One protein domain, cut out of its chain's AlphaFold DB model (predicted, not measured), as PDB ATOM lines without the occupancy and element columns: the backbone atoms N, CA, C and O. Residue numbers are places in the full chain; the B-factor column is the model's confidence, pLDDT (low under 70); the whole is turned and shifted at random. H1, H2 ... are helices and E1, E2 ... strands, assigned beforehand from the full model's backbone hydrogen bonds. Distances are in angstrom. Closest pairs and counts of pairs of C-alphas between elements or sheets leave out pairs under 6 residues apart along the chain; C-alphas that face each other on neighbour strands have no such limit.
ATOM      1  N   SER A  50      -5.632 -12.050 -18.601       96.81
ATOM      2  CA  SER A  50      -4.814 -12.152 -19.818       96.81
ATOM      3  C   SER A  50      -5.464 -12.935 -20.957       96.81
ATOM      4  O   SER A  50      -5.048 -12.807 -22.104       96.81
ATOM      5  N   LYS A  51      -6.524 -13.695 -20.666       95.94
ATOM      6  CA  LYS A  51      -7.343 -14.374 -21.682       95.94
ATOM      7  C   LYS A  51      -8.473 -13.502 -22.222       95.94
ATOM      8  O   LYS A  51      -9.079 -13.853 -23.230       95.94
ATOM      9  N   VAL A  52      -8.782 -12.403 -21.535       96.12
ATOM     10  CA  VAL A  52      -9.847 -11.463 -21.903       96.12
ATOM     11  C   VAL A  52      -9.264 -10.220 -22.571       96.12
ATOM     12  O   VAL A  52      -9.831  -9.706 -23.532       96.12
ATOM     13  N   LEU A  53      -8.131  -9.734 -22.064       96.88
ATOM     14  CA  LEU A  53      -7.468  -8.527 -22.535       96.88
ATOM     15  C   LEU A  53      -6.560  -8.836 -23.730       96.88
ATOM     16  O   LEU A  53      -5.801  -9.799 -23.725       96.88
ATOM     17  N   ASN A  54      -6.631  -8.004 -24.767       94.75
ATOM     18  CA  ASN A  54      -5.921  -8.208 -26.035       94.75
ATOM     19  C   ASN A  54      -4.550  -7.506 -26.101       94.75
ATOM     20  O   ASN A  54      -4.006  -7.295 -27.184       94.75
ATOM     21  N   PHE A  55      -3.996  -7.126 -24.954       95.81
ATOM     22  CA  PHE A  55      -2.686  -6.493 -24.810       95.81
ATOM     23  C   PHE A  55      -1.919  -7.163 -23.662       95.81
ATOM     24  O   PHE A  55      -2.543  -7.748 -22.777       95.81
ATOM     25  N   PRO A  56      -0.573  -7.113 -23.660       96.81
ATOM     26  CA  PRO A  56       0.217  -7.800 -22.646       96.81
ATOM     27  C   PRO A  56      -0.012  -7.227 -21.243       96.81
ATOM     28  O   PRO A  56      -0.231  -6.023 -21.075       96.81
ATOM     29  N   ARG A  57       0.106  -8.098 -20.235       97.88
ATOM     30  CA  ARG A  57       0.131  -7.720 -18.818       97.88
ATOM     31  C   ARG A  57       1.321  -6.786 -18.552       97.88
ATOM     32  O   ARG A  57       2.446  -7.159 -18.880       97.88
ATOM     33  N   PRO A  58       1.107  -5.599 -17.961       97.88
ATOM     34  CA  PRO A  58       2.201  -4.751 -17.498       97.88
ATOM     35  C   PRO A  58       2.973  -5.387 -16.331       97.88
ATOM     36  O   PRO A  58       2.361  -6.024 -15.479       97.88
ATOM     37  N   ASP A  59       4.277  -5.126 -16.220       97.94
ATOM     38  CA  ASP A  59       5.136  -5.703 -15.164       97.94
ATOM     39  C   ASP A  59       4.712  -5.337 -13.730       97.94
ATOM     40  O   ASP A  59       5.055  -6.033 -12.778       97.94
ATOM     41  N   TRP A  60       3.984  -4.230 -13.563       97.50
ATOM     42  CA  TRP A  60       3.477  -3.771 -12.266       97.50
ATOM     43  C   TRP A  60       2.143  -4.413 -11.862       97.50
ATOM     44  O   TRP A  60       1.693  -4.199 -10.736       97.50
ATOM     45  N   ALA A  61       1.472  -5.121 -12.775       98.00
ATOM     46  CA  ALA A  61       0.165  -5.711 -12.514       98.00
ATOM     47  C   ALA A  61       0.306  -7.093 -11.872       98.00
ATOM     48  O   ALA A  61       0.986  -7.970 -12.410       98.00
ATOM     49  N   ASP A  62      -0.398  -7.298 -10.764       96.44
ATOM     50  CA  ASP A  62      -0.414  -8.553 -10.021       96.44
ATOM     51  C   ASP A  62      -1.577  -9.437 -10.518       96.44
ATOM     52  O   ASP A  62      -2.730  -9.005 -10.444       96.44
ATOM     53  N   PRO A  63      -1.315 -10.660 -11.028       96.50
ATOM     54  CA  PRO A  63      -2.359 -11.603 -11.433       96.50
ATOM     55  C   PRO A  63      -3.440 -11.862 -10.387       96.50
ATOM     56  O   PRO A  63      -4.593 -12.059 -10.769       96.50
ATOM     57  N   ASP A  64      -3.099 -11.826  -9.100       97.06
ATOM     58  CA  ASP A  64      -4.053 -12.086  -8.020       97.06
ATOM     59  C   ASP A  64      -4.980 -10.886  -7.751       97.06
ATOM     60  O   ASP A  64      -6.004 -11.023  -7.079       97.06
ATOM     61  N   MET A  65      -4.642  -9.713  -8.294       96.75
ATOM     62  CA  MET A  65      -5.386  -8.460  -8.123       96.75
ATOM     63  C   MET A  65      -6.233  -8.091  -9.344       96.75
ATOM     64  O   MET A  65      -7.014  -7.137  -9.281       96.75
ATOM     65  N   ASP A  66      -6.076  -8.816 -10.453       96.56
ATOM     66  CA  ASP A  66      -6.809  -8.568 -11.687       96.56
ATOM     67  C   ASP A  66      -8.324  -8.578 -11.475       96.56
ATOM     68  O   ASP A  66      -8.888  -9.347 -10.694       96.56
ATOM     69  N   TYR A  67      -9.006  -7.750 -12.258       95.94
ATOM     70  CA  TYR A  67     -10.456  -7.723 -12.300       95.94
ATOM     71  C   TYR A  67     -10.945  -8.317 -13.617       95.94
ATOM     72  O   TYR A  67     -10.636  -7.799 -14.690       95.94
ATOM     73  N   VAL A  68     -11.740  -9.385 -13.551       97.00
ATOM     74  CA  VAL A  68     -12.415  -9.938 -14.731       97.00
ATOM     75  C   VAL A  68     -13.910  -9.680 -14.637       97.00
ATOM     76  O   VAL A  68     -14.619 -10.317 -13.858       97.00
ATOM     77  N   GLY A  69     -14.376  -8.718 -15.430       94.38
ATOM     78  CA  GLY A  69     -15.784  -8.355 -15.514       94.38
ATOM     79  C   GLY A  69     -16.557  -9.178 -16.542       94.38
ATOM     80  O   GLY A  69     -16.085 -10.163 -17.101       94.38
ATOM     81  N   SER A  70     -17.776  -8.727 -16.831       93.06
ATOM     82  CA  SER A  70     -18.675  -9.336 -17.822       93.06
ATOM     83  C   SER A  70     -18.267  -9.111 -19.286       93.06
ATOM     84  O   SER A  70     -18.923  -9.621 -20.191       93.06
ATOM     85  N   SER A  71     -17.232  -8.311 -19.544       93.38
ATOM     86  CA  SER A  71     -16.774  -7.949 -20.885       93.38
ATOM     87  C   SER A  71     -15.294  -7.571 -20.879       93.38
ATOM     88  O   SER A  71     -14.710  -7.303 -19.825       93.38
ATOM     89  N   VAL A  72     -14.704  -7.449 -22.072       94.44
ATOM     90  CA  VAL A  72     -13.350  -6.895 -22.237       94.44
ATOM     91  C   VAL A  72     -13.266  -5.494 -21.628       94.44
ATOM     92  O   VAL A  72     -12.366  -5.216 -20.844       94.44
ATOM     93  N   GLY A  73     -14.251  -4.632 -21.903       95.06
ATOM     94  CA  GLY A  73     -14.284  -3.257 -21.391       95.06
ATOM     95  C   GLY A  73     -14.455  -3.150 -19.874       95.06
ATOM     96  O   GLY A  73     -14.119  -2.117 -19.303       95.06
ATOM     97  N   THR A  74     -14.942  -4.209 -19.224       95.50
ATOM     98  CA  THR A  74     -15.101  -4.289 -17.768       95.50
ATOM     99  C   THR A  74     -14.066  -5.193 -17.105       95.50
ATOM    100  O   THR A  74     -14.223  -5.524 -15.941       95.50
ATOM    101  N   SER A  75     -13.006  -5.583 -17.810       97.75
ATOM    102  CA  SER A  75     -11.870  -6.304 -17.232       97.75
ATOM    103  C   SER A  75     -10.642  -5.398 -17.165       97.75
ATOM    104  O   SER A  75     -10.495  -4.501 -18.000       97.75
ATOM    105  N   ALA A  76      -9.766  -5.612 -16.187       98.06
ATOM    106  CA  ALA A  76      -8.578  -4.799 -15.973       98.06
ATOM    107  C   ALA A  76      -7.423  -5.594 -15.358       98.06
ATOM    108  O   ALA A  76      -7.627  -6.426 -14.473       98.06
ATOM    109  N   TYR A  77      -6.204  -5.258 -15.783       98.56
ATOM    110  CA  TYR A  77      -5.006  -5.543 -14.999       98.56
ATOM    111  C   TYR A  77      -4.888  -4.529 -13.863       98.56
ATOM    112  O   TYR A  77      -5.077  -3.331 -14.109       98.56
ATOM    113  N   ARG A  78      -4.548  -4.976 -12.650       98.12
ATOM    114  CA  ARG A  78      -4.487  -4.114 -11.458       98.12
ATOM    115  C   ARG A  78      -3.196  -4.331 -10.666       98.12
ATOM    116  O   ARG A  78      -2.643  -5.425 -10.651       98.12
ATOM    117  N   SER A  79      -2.688  -3.278 -10.031       98.44
ATOM    118  CA  SER A  79      -1.575  -3.392  -9.078       98.44
ATOM    119  C   SER A  79      -2.057  -3.890  -7.713       98.44
ATOM    120  O   SER A  79      -3.228  -3.718  -7.366       98.44
ATOM    121  N   GLU A  80      -1.140  -4.377  -6.877       98.06
ATOM    122  CA  GLU A  80      -1.411  -4.483  -5.441       98.06
ATOM    123  C   GLU A  80      -1.818  -3.097  -4.887       98.06
ATOM    124  O   GLU A  80      -1.167  -2.090  -5.206       98.06
ATOM    125  N   PRO A  81      -2.925  -2.993  -4.125       97.06
ATOM    126  CA  PRO A  81      -3.387  -1.713  -3.612       97.06
ATOM    127  C   PRO A  81      -2.531  -1.233  -2.437       97.06
ATOM    128  O   PRO A  81      -2.302  -1.953  -1.462       97.06
ATOM    129  N   VAL A  82      -2.148   0.042  -2.466       97.75
ATOM    130  CA  VAL A  82      -1.593   0.728  -1.294       97.75
ATOM    131  C   VAL A  82      -2.741   1.140  -0.379       97.75
ATOM    132  O   VAL A  82      -3.667   1.824  -0.813       97.75
ATOM    133  N   ARG A  83      -2.663   0.763   0.904       96.38
ATOM    134  CA  ARG A  83      -3.688   1.079   1.911       96.38
ATOM    135  C   ARG A  83      -3.245   2.224   2.814       96.38
ATOM    136  O   ARG A  83      -2.257   2.105   3.541       96.38
ATOM    137  N   ILE A  84      -4.003   3.314   2.823       96.62
ATOM    138  CA  ILE A  84      -3.737   4.500   3.642       96.62
ATOM    139  C   ILE A  84      -4.782   4.574   4.751       96.62
ATOM    140  O   ILE A  84      -5.961   4.805   4.498       96.62
ATOM    141  N   ALA A  85      -4.359   4.386   6.001       95.25
ATOM    142  CA  ALA A  85      -5.265   4.407   7.146       95.25
ATOM    143  C   ALA A  85      -5.907   5.793   7.358       95.25
ATOM    144  O   ALA A  85      -5.217   6.770   7.654       95.25
ATOM    145  N   ALA A  86      -7.236   5.854   7.335       92.19
ATOM    146  CA  ALA A  86      -8.042   7.020   7.681       92.19
ATOM    147  C   ALA A  86      -8.356   7.022   9.187       92.19
ATOM    148  O   ALA A  86      -9.491   6.845   9.620       92.19
ATOM    149  N   ARG A  87      -7.320   7.218  10.014       88.94
ATOM    150  CA  ARG A  87      -7.398   7.082  11.486       88.94
ATOM    151  C   ARG A  87      -8.384   8.032  12.176       88.94
ATOM    152  O   ARG A  87      -8.777   7.767  13.304       88.94
ATOM    153  N   GLY A  88      -8.742   9.139  11.528       85.25
ATOM    154  CA  GLY A  88      -9.737  10.087  12.039       85.25
ATOM    155  C   GLY A  88     -11.189   9.669  11.784       85.25
ATOM    156  O   GLY A  88     -12.098  10.342  12.258       85.25
ATOM    157  N   CYS A  89     -11.422   8.596  11.025       82.56
ATOM    158  CA  CYS A  89     -12.756   8.096  10.719       82.56
ATOM    159  C   CYS A  89     -13.239   7.134  11.819       82.56
ATOM    160  O   CYS A  89     -12.467   6.308  12.308       82.56
ATOM    161  N   LEU A  90     -14.517   7.231  12.203       78.81
ATOM    162  CA  LEU A  90     -15.119   6.412  13.267       78.81
ATOM    163  C   LEU A  90     -15.412   4.961  12.829       78.81
ATOM    164  O   LEU A  90     -15.621   4.093  13.676       78.81
ATOM    165  N   ASP A  91     -15.366   4.679  11.526       85.31
ATOM    166  CA  ASP A  91     -15.842   3.431  10.917       85.31
ATOM    167  C   ASP A  91     -14.754   2.342  10.881       85.31
ATOM    168  O   ASP A  91     -14.283   1.915   9.823       85.31
ATOM    169  N   SER A  92     -14.316   1.913  12.068       86.38
ATOM    170  CA  SER A  92     -13.274   0.894  12.259       86.38
ATOM    171  C   SER A  92     -13.838  -0.477  12.640       86.38
ATOM    172  O   SER A  92     -14.890  -0.593  13.269       86.38
ATOM    173  N   ARG A  93     -13.104  -1.539  12.298       90.31
ATOM    174  CA  ARG A  93     -13.375  -2.904  12.757       90.31
ATOM    175  C   ARG A  93     -12.455  -3.236  13.928       90.31
ATOM    176  O   ARG A  93     -11.246  -3.104  13.794       90.31
ATOM    177  N   ASN A  94     -13.005  -3.727  15.036       89.00
ATOM    178  CA  ASN A  94     -12.222  -4.287  16.139       89.00
ATOM    179  C   ASN A  94     -12.512  -5.786  16.264       89.00
ATOM    180  O   ASN A  94     -13.657  -6.175  16.491       89.00
ATOM    181  N   VAL A  95     -11.489  -6.619  16.079       88.44
ATOM    182  CA  VAL A  95     -11.564  -8.076  16.255       88.44
ATOM    183  C   VAL A  95     -10.364  -8.519  17.072       88.44
ATOM    184  O   VAL A  95      -9.235  -8.183  16.730       88.44
ATOM    185  N   ASP A  96     -10.620  -9.252  18.156       91.81
ATOM    186  CA  ASP A  96      -9.590  -9.838  19.023       91.81
ATOM    187  C   ASP A  96      -8.525  -8.830  19.496       91.81
ATOM    188  O   ASP A  96      -7.342  -9.138  19.615       91.81
ATOM    189  N   GLY A  97      -8.951  -7.588  19.762       91.50
ATOM    190  CA  GLY A  97      -8.075  -6.507  20.223       91.50
ATOM    191  C   GLY A  97      -7.290  -5.803  19.113       91.50
ATOM    192  O   GLY A  97      -6.511  -4.897  19.408       91.50
ATOM    193  N   VAL A  98      -7.502  -6.168  17.848       91.94
ATOM    194  CA  VAL A  98      -6.899  -5.513  16.685       91.94
ATOM    195  C   VAL A  98      -7.910  -4.560  16.061       91.94
ATOM    196  O   VAL A  98      -8.968  -4.977  15.589       91.94
ATOM    197  N   ILE A  99      -7.568  -3.269  16.044       90.81
ATOM    198  CA  ILE A  99      -8.350  -2.240  15.356       90.81
ATOM    199  C   ILE A  99      -7.829  -2.094  13.928       90.81
ATOM    200  O   ILE A  99      -6.702  -1.647  13.708       90.81
ATOM    201  N   THR A 100      -8.685  -2.397  12.963       92.56
ATOM    202  CA  THR A 100      -8.491  -2.057  11.557       92.56
ATOM    203  C   THR A 100      -9.302  -0.795  11.254       92.56
ATOM    204  O   THR A 100     -10.534  -0.859  11.250       92.56
ATOM    205  N   PRO A 101      -8.661   0.367  11.034       93.69
ATOM    206  CA  PRO A 101      -9.377   1.599  10.731       93.69
ATOM    207  C   PRO A 101      -9.977   1.559   9.323       93.69
ATOM    208  O   PRO A 101      -9.543   0.776   8.469       93.69
ATOM    209  N   ALA A 102     -10.915   2.472   9.062       94.88
ATOM    210  CA  ALA A 102     -11.229   2.844   7.691       94.88
ATOM    211  C   ALA A 102      -9.943   3.227   6.945       94.88
ATOM    212  O   ALA A 102      -8.979   3.716   7.549       94.88
ATOM    213  N   HIS A 103      -9.899   2.985   5.646       95.56
ATOM    214  CA  HIS A 103      -8.716   3.243   4.840       95.56
ATOM    215  C   HIS A 103      -9.085   3.596   3.407       95.56
ATOM    216  O   HIS A 103     -10.141   3.223   2.914       95.56
ATOM    217  N   VAL A 104      -8.196   4.334   2.752       96.56
ATOM    218  CA  VAL A 104      -8.260   4.571   1.314       96.56
ATOM    219  C   VAL A 104      -7.330   3.574   0.642       96.56
ATOM    220  O   VAL A 104      -6.146   3.517   0.983       96.56
ATOM    221  N   ASN A 105      -7.856   2.793  -0.290       97.00
ATOM    222  CA  ASN A 105      -7.057   1.959  -1.171       97.00
ATOM    223  C   ASN A 105      -6.742   2.735  -2.448       97.00
ATOM    224  O   ASN A 105      -7.604   3.416  -3.001       97.00
ATOM    225  N   VAL A 106      -5.500   2.627  -2.911       98.06
ATOM    226  CA  VAL A 106      -5.034   3.236  -4.159       98.06
ATOM    227  C   VAL A 106      -4.385   2.157  -5.012       98.06
ATOM    228  O   VAL A 106      -3.448   1.506  -4.555       98.06
ATOM    229  N   ALA A 107      -4.852   1.973  -6.245       98.31
ATOM    230  CA  ALA A 107      -4.256   1.020  -7.184       98.31
ATOM    231  C   ALA A 107      -4.177   1.594  -8.601       98.31
ATOM    232  O   ALA A 107      -5.002   2.414  -9.002       98.31
ATOM    233  N   ALA A 108      -3.190   1.142  -9.371       98.44
ATOM    234  CA  ALA A 108      -3.132   1.395 -10.805       98.44
ATOM    235  C   ALA A 108      -3.969   0.349 -11.551       98.44
ATOM    236  O   ALA A 108      -3.928  -0.833 -11.209       98.44
ATOM    237  N   GLU A 109      -4.696   0.776 -12.583       98.38
ATOM    238  CA  GLU A 109      -5.525  -0.095 -13.419       98.38
ATOM    239  C   GLU A 109      -5.285   0.154 -14.913       98.38
ATOM    240  O   GLU A 109      -5.162   1.298 -15.366       98.38
ATOM    241  N   LEU A 110      -5.283  -0.926 -15.696       98.44
ATOM    242  CA  LEU A 110      -5.322  -0.904 -17.158       98.44
ATOM    243  C   LEU A 110      -6.523  -1.723 -17.644       98.44
ATOM    244  O   LEU A 110      -6.475  -2.952 -17.685       98.44
ATOM    245  N   TRP A 111      -7.593  -1.024 -18.011       98.06
ATOM    246  CA  TRP A 111      -8.862  -1.607 -18.447       98.06
ATOM    247  C   TRP A 111      -8.815  -2.058 -19.903       98.06
ATOM    248  O   TRP A 111      -8.072  -1.491 -20.703       98.06
ATOM    249  N   GLY A 112      -9.663  -3.016 -20.289       96.81
ATOM    250  CA  GLY A 112      -9.617  -3.651 -21.610       96.81
ATOM    251  C   GLY A 112      -9.881  -2.768 -22.823       96.81
ATOM    252  O   GLY A 112      -9.599  -3.180 -23.942       96.81
ATOM    253  N   GLY A 113     -10.316  -1.523 -22.626       95.25
ATOM    254  CA  GLY A 113     -10.262  -0.485 -23.663       95.25
ATOM    255  C   GLY A 113      -8.879   0.162 -23.848       95.25
ATOM    256  O   GLY A 113      -8.782   1.192 -24.504       95.25
ATOM    257  N   GLY A 114      -7.826  -0.349 -23.201       96.56
ATOM    258  CA  GLY A 114      -6.508   0.293 -23.110       96.56
ATOM    259  C   GLY A 114      -6.484   1.525 -22.195       96.56
ATOM    260  O   GLY A 114      -5.530   2.302 -22.210       96.56
ATOM    261  N   THR A 115      -7.542   1.729 -21.408       97.81
ATOM    262  CA  THR A 115      -7.708   2.921 -20.574       97.81
ATOM    263  C   THR A 115      -6.971   2.755 -19.253       97.81
ATOM    264  O   THR A 115      -7.215   1.803 -18.514       97.81
ATOM    265  N   ARG A 116      -6.094   3.712 -18.941       98.19
ATOM    266  CA  ARG A 116      -5.364   3.765 -17.671       98.19
ATOM    267  C   ARG A 116      -6.157   4.567 -16.656       98.19
ATOM    268  O   ARG A 116      -6.553   5.693 -16.957       98.19
ATOM    269  N   LYS A 117      -6.357   3.996 -15.473       98.31
ATOM    270  CA  LYS A 117      -7.043   4.655 -14.362       98.31
ATOM    271  C   LYS A 117      -6.281   4.474 -13.057       98.31
ATOM    272  O   LYS A 117      -5.522   3.519 -12.900       98.31
ATOM    273  N   ILE A 118      -6.502   5.401 -12.134       98.44
ATOM    274  CA  ILE A 118      -6.161   5.249 -10.725       98.44
ATOM    275  C   ILE A 118      -7.445   4.900  -9.985       98.44
ATOM    276  O   ILE A 118      -8.388   5.692  -9.951       98.44
ATOM    277  N   HIS A 119      -7.472   3.702  -9.421       97.94
ATOM    278  CA  HIS A 119      -8.535   3.248  -8.545       97.94
ATOM    279  C   HIS A 119      -8.364   3.880  -7.173       97.94
ATOM    280  O   HIS A 119      -7.280   3.799  -6.590       97.94
ATOM    281  N   LEU A 120      -9.441   4.457  -6.656       97.88
ATOM    282  CA  LEU A 120      -9.549   4.924  -5.285       97.88
ATOM    283  C   LEU A 120     -10.826   4.353  -4.685       97.88
ATOM    284  O   LEU A 120     -11.910   4.602  -5.207       97.88
ATOM    285  N   ASP A 121     -10.720   3.648  -3.570       95.81
ATOM    286  CA  ASP A 121     -11.888   3.236  -2.798       95.81
ATOM    287  C   ASP A 121     -11.703   3.564  -1.318       95.81
ATOM    288  O   ASP A 121     -10.593   3.527  -0.781       95.81
ATOM    289  N   LEU A 122     -12.796   3.980  -0.674       94.19
ATOM    290  CA  LEU A 122     -12.831   4.227   0.764       94.19
ATOM    291  C   LEU A 122     -13.432   3.002   1.438       94.19
ATOM    292  O   LEU A 122     -14.649   2.873   1.510       94.19
ATOM    293  N   ALA A 123     -12.589   2.142   1.987       94.06
ATOM    294  CA  ALA A 123     -13.027   1.029   2.806       94.06
ATOM    295  C   ALA A 123     -13.398   1.530   4.208       94.06
ATOM    296  O   ALA A 123     -12.538   1.958   4.983       94.06
ATOM    297  N   ARG A 124     -14.684   1.454   4.555       92.62
ATOM    298  CA  ARG A 124     -15.224   1.773   5.889       92.62
ATOM    299  C   ARG A 124     -16.024   0.599   6.447       92.62
ATOM    300  O   ARG A 124     -16.681  -0.113   5.691       92.62
ATOM    301  N   PHE A 125     -15.954   0.358   7.754       90.38
ATOM    302  CA  PHE A 125     -16.675  -0.761   8.361       90.38
ATOM    303  C   PHE A 125     -18.096  -0.333   8.748       90.38
ATOM    304  O   PHE A 125     -18.283   0.423   9.698       90.38
ATOM    305  N   GLU A 126     -19.100  -0.826   8.022       87.19
ATOM    306  CA  GLU A 126     -20.513  -0.492   8.227       87.19
ATOM    307  C   GLU A 126     -21.316  -1.741   8.611       87.19
ATOM    308  O   GLU A 126     -21.360  -2.750   7.901       87.19
ATOM    309  N   GLY A 127     -21.987  -1.682   9.764       86.31
ATOM    310  CA  GLY A 127     -22.785  -2.792  10.279       86.31
ATOM    311  C   GLY A 127     -21.940  -4.029  10.595       86.31
ATOM    312  O   GLY A 127     -21.370  -4.134  11.678       86.31
ATOM    313  N   LYS A 128     -21.911  -4.998   9.673       86.81
ATOM    314  CA  LYS A 128     -21.191  -6.277   9.830       86.81
ATOM    315  C   LYS A 128     -20.108  -6.504   8.768       86.81
ATOM    316  O   LYS A 128     -19.540  -7.594   8.734       86.81
ATOM    317  N   GLY A 129     -19.832  -5.525   7.905       91.56
ATOM    318  CA  GLY A 129     -18.926  -5.706   6.773       91.56
ATOM    319  C   GLY A 129     -18.199  -4.436   6.353       91.56
ATOM    320  O   GLY A 129     -18.501  -3.340   6.818       91.56
ATOM    321  N   TRP A 130     -17.221  -4.612   5.470       92.06
ATOM    322  CA  TRP A 130     -16.580  -3.499   4.782       92.06
ATOM    323  C   TRP A 130     -17.477  -3.013   3.644       92.06
ATOM    324  O   TRP A 130     -18.049  -3.807   2.899       92.06
ATOM    325  N   SER A 131     -17.615  -1.699   3.566       93.25
ATOM    326  CA  SER A 131     -18.254  -0.954   2.492       93.25
ATOM    327  C   SER A 131     -17.140  -0.226   1.756       93.25
ATOM    328  O   SER A 131     -16.366   0.491   2.391       93.25
ATOM    329  N   GLU A 132     -17.025  -0.460   0.451       93.00
ATOM    330  CA  GLU A 132     -15.896  -0.016  -0.380       93.00
ATOM    331  C   GLU A 132     -16.411   0.760  -1.606       93.00
ATOM    332  O   GLU A 132     -16.312   0.287  -2.740       93.00
ATOM    333  N   PRO A 133     -17.055   1.934  -1.424       93.06
ATOM    334  CA  PRO A 133     -17.363   2.815  -2.543       93.06
ATOM    335  C   PRO A 133     -16.080   3.175  -3.298       93.06
ATOM    336  O   PRO A 133     -15.121   3.667  -2.700       93.06
ATOM    337  N   MET A 134     -16.101   2.963  -4.614       94.50
ATOM    338  CA  MET A 134     -14.949   3.154  -5.495       94.50
ATOM    339  C   MET A 134     -15.172   4.265  -6.524       94.50
ATOM    340  O   MET A 134     -16.288   4.494  -6.995       94.50
ATOM    341  N   ILE A 135     -14.079   4.904  -6.925       97.06
ATOM    342  CA  ILE A 135     -13.982   5.798  -8.074       97.06
ATOM    343  C   ILE A 135     -12.716   5.460  -8.866       97.06
ATOM    344  O   ILE A 135     -11.655   5.208  -8.301       97.06
ATOM    345  N   GLY A 136     -12.830   5.452 -10.192       97.06
ATOM    346  CA  GLY A 136     -11.686   5.335 -11.092       97.06
ATOM    347  C   GLY A 136     -11.423   6.676 -11.760       97.06
ATOM    348  O   GLY A 136     -12.267   7.133 -12.530       97.06
ATOM    349  N   LEU A 137     -10.271   7.276 -11.481       98.44
ATOM    350  CA  LEU A 137      -9.842   8.549 -12.060       98.44
ATOM    351  C   LEU A 137      -8.944   8.313 -13.272       98.44
ATOM    352  O   LEU A 137      -8.117   7.399 -13.260       98.44
ATOM    353  N   TYR A 138      -9.050   9.151 -14.298       98.44
ATOM    354  CA  TYR A 138      -8.009   9.234 -15.321       98.44
ATOM    355  C   TYR A 138      -6.701   9.775 -14.723       98.44
ATOM    356  O   TYR A 138      -6.663  10.297 -13.608       98.44
ATOM    357  N   LEU A 139      -5.589   9.615 -15.446       98.25
ATOM    358  CA  LEU A 139      -4.266   9.977 -14.923       98.25
ATOM    359  C   LEU A 139      -4.146  11.474 -14.605       98.25
ATOM    360  O   LEU A 139      -3.558  11.840 -13.593       98.25
ATOM    361  N   ASP A 140      -4.706  12.335 -15.448       98.44
ATOM    362  CA  ASP A 140      -4.735  13.783 -15.255       98.44
ATOM    363  C   ASP A 140      -5.650  14.197 -14.094       98.44
ATOM    364  O   ASP A 140      -5.268  15.048 -13.293       98.44
ATOM    365  N   GLU A 141      -6.815  13.565 -13.950       98.62
ATOM    366  CA  GLU A 141      -7.716  13.766 -12.806       98.62
ATOM    367  C   GLU A 141      -7.058  13.340 -11.484       98.62
ATOM    368  O   GLU A 141      -7.150  14.044 -10.476       98.62
ATOM    369  N   ALA A 142      -6.346  12.210 -11.481       98.31
ATOM    370  CA  ALA A 142      -5.624  11.721 -10.311       98.31
ATOM    371  C   ALA A 142      -4.477  12.663  -9.909       98.31
ATOM    372  O   ALA A 142      -4.262  12.897  -8.718       98.31
ATOM    373  N   LEU A 143      -3.765  13.234 -10.885       98.50
ATOM    374  CA  LEU A 143      -2.741  14.251 -10.634       98.50
ATOM    375  C   LEU A 143      -3.351  15.531 -10.055       98.50
ATOM    376  O   LEU A 143      -2.845  16.036  -9.056       98.50
ATOM    377  N   GLN A 144      -4.471  16.006 -10.609       98.44
ATOM    378  CA  GLN A 144      -5.195  17.160 -10.065       98.44
ATOM    379  C   GLN A 144      -5.640  16.920  -8.617       98.44
ATOM    380  O   GLN A 144      -5.472  17.797  -7.768       98.44
ATOM    381  N   LEU A 145      -6.159  15.727  -8.306       98.00
ATOM    382  CA  LEU A 145      -6.508  15.359  -6.936       98.00
ATOM    383  C   LEU A 145      -5.269  15.342  -6.028       98.00
ATOM    384  O   LEU A 145      -5.323  15.872  -4.921       98.00
ATOM    385  N   ALA A 146      -4.151  14.772  -6.482       97.88
ATOM    386  CA  ALA A 146      -2.910  14.749  -5.712       97.88
ATOM    387  C   ALA A 146      -2.401  16.166  -5.397       97.88
ATOM    388  O   ALA A 146      -2.000  16.437  -4.265       97.88
ATOM    389  N   ASP A 147      -2.461  17.080  -6.363       98.19
ATOM    390  CA  ASP A 147      -2.060  18.474  -6.170       98.19
ATOM    391  C   ASP A 147      -3.017  19.223  -5.237       98.19
ATOM    392  O   ASP A 147      -2.563  19.956  -4.357       98.19
ATOM    393  N   ALA A 148      -4.327  18.980  -5.338       98.19
ATOM    394  CA  ALA A 148      -5.306  19.525  -4.399       98.19
ATOM    395  C   ALA A 148      -5.065  19.029  -2.962       98.19
ATOM    396  O   ALA A 148      -5.136  19.815  -2.016       98.19
ATOM    397  N   LEU A 149      -4.733  17.745  -2.787       96.19
ATOM    398  CA  LEU A 149      -4.391  17.173  -1.483       96.19
ATOM    399  C   LEU A 149      -3.112  17.795  -0.908       96.19
ATOM    400  O   LEU A 149      -3.087  18.136   0.273       96.19
ATOM    401  N   ARG A 150      -2.073  17.994  -1.730       96.25
ATOM    402  CA  ARG A 150      -0.844  18.694  -1.314       96.25
ATOM    403  C   ARG A 150      -1.136  20.130  -0.892       96.25
ATOM    404  O   ARG A 150      -0.790  20.512   0.220       96.25
ATOM    405  N   ALA A 151      -1.855  20.884  -1.719       96.75
ATOM    406  CA  ALA A 151      -2.233  22.258  -1.402       96.75
ATOM    407  C   ALA A 151      -3.057  22.345  -0.102       96.75
ATOM    408  O   ALA A 151      -2.863  23.258   0.697       96.75
ATOM    409  N   ALA A 152      -3.943  21.377   0.153       96.00
ATOM    410  CA  ALA A 152      -4.692  21.303   1.406       96.00
ATOM    411  C   ALA A 152      -3.785  21.055   2.624       96.00
ATOM    412  O   ALA A 152      -4.016  21.638   3.680       96.00
ATOM    413  N   VAL A 153      -2.742  20.229   2.486       95.62
ATOM    414  CA  VAL A 153      -1.724  20.030   3.533       95.62
ATOM    415  C   VAL A 153      -0.947  21.324   3.797       95.62
ATOM    416  O   VAL A 153      -0.708  21.675   4.956       95.62
ATOM    417  N   ASP A 154      -0.614  22.073   2.748       95.56
ATOM    418  CA  ASP A 154       0.117  23.337   2.862       95.56
ATOM    419  C   ASP A 154      -0.669  24.401   3.644       95.56
ATOM    420  O   ASP A 154      -0.071  25.154   4.417       95.56
ATOM    421  N   LEU A 155      -2.008  24.420   3.546       95.00
ATOM    422  CA  LEU A 155      -2.865  25.315   4.344       95.00
ATOM    423  C   LEU A 155      -2.693  25.128   5.860       95.00
ATOM    424  O   LEU A 155      -2.903  26.071   6.621       95.00
ATOM    425  N   PHE A 156      -2.287  23.938   6.302       94.38
ATOM    426  CA  PHE A 156      -2.008  23.638   7.709       94.38
ATOM    427  C   PHE A 156      -0.525  23.811   8.082       94.38
ATOM    428  O   PHE A 156      -0.110  23.388   9.161       94.38
ATOM    429  N   GLY A 157       0.289  24.425   7.214       89.25
ATOM    430  CA  GLY A 157       1.730  24.587   7.428       89.25
ATOM    431  C   GLY A 157       2.514  23.281   7.278       89.25
ATOM    432  O   GLY A 157       3.580  23.132   7.874       89.25
TER     433      GLY A 157
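AT A GLANCE: This is residues 50 to 157 of the 160 residues of an uncharacterized protein of Mycolicibacterium setense (UniProt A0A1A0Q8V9). A long, strongly twisted hairpin of E5 and E6 makes the spine of one antiparallel sheet, with the short strands E1 and E2 along one side of it and E7 and E8 along the other. Helix H1 begins over one face of this sheet and runs on past it, and residues 146 to 157 stick out free; a small hairpin, E3 and E4, lies at one end of the sheet, and the winding residues 50 to 75 at the other. The printed part has 108 residues, with eight named strands, E1 to E8, followed by one named helix, H1; the class is mixed, helices and strands. It is loose, with a radius of gyration of the C-alphas of 16.2 A and spans of 44 by 38 by 22 A.

IN THESE COORDINATES: Residues 50 to 75 hold no named element. E1 is residues 76 to 78, beginning at C-alpha 76 (-8.578, -4.799, -15.973), and E2 is residues 82 to 85. E3 is residues 93 to 95 and E4 residues 98 to 100. E5, residues 103 to 111, is 23.8 A long and bends by 53 degrees at residue 108. E6, residues 115 to 126, is the longest strand at 31.7 A, beginning at C-alpha 115 (-7.708, 2.921, -20.574). E7 is residues 129 to 131 and E8 residues 134 to 137. H1, residues 139 to 155, is 24.7 A long and ends at C-alpha 155 (-2.865, 25.315, 4.344).

HOW THE PARTS SIT: The hairpin of E5 and E6 is antiparallel at 152 degrees, with N 105 and O 121 2.9 A apart and N 119 and O 107 2.8 A apart, both within hydrogen-bond range. On one side of E5 are E1, with N 110 and O 77 at 2.9 A, and E2, with N 84 and O 104 at 2.8 A; E6 is on the other side. E5, E6 and E7 form a meander, each strand the antiparallel neighbour of the one before. E7 pairs with E6 through N 131 and O 124, 2.8 A, and E8 through N 118 and O 137, 2.8 A. The hairpin of E3 and E4 has N 100 and O 93 at 2.8 A, and E4 runs on into E5 at 50 degrees. H1 is on the sheet at a height of 13.1 A, over E6 and only just over E8, where 3 of its C-alphas fall; it runs along the strands, at 4 degrees to E6 on the local plane. The closest C-alphas of H1 and E6, those of Leu 139 and Lys 117, are 6.0 A apart. In H1 every O i to N i+4 pair is within hydrogen-bond range.

THE WHOLE: The C-alphas farthest apart, those of Lys 51 and Gly 157, are 49.5 A apart. The printed part has no cut and no long link between named elements. The mean pLDDT of the printed part is 95.0, and no printed residue is under 70.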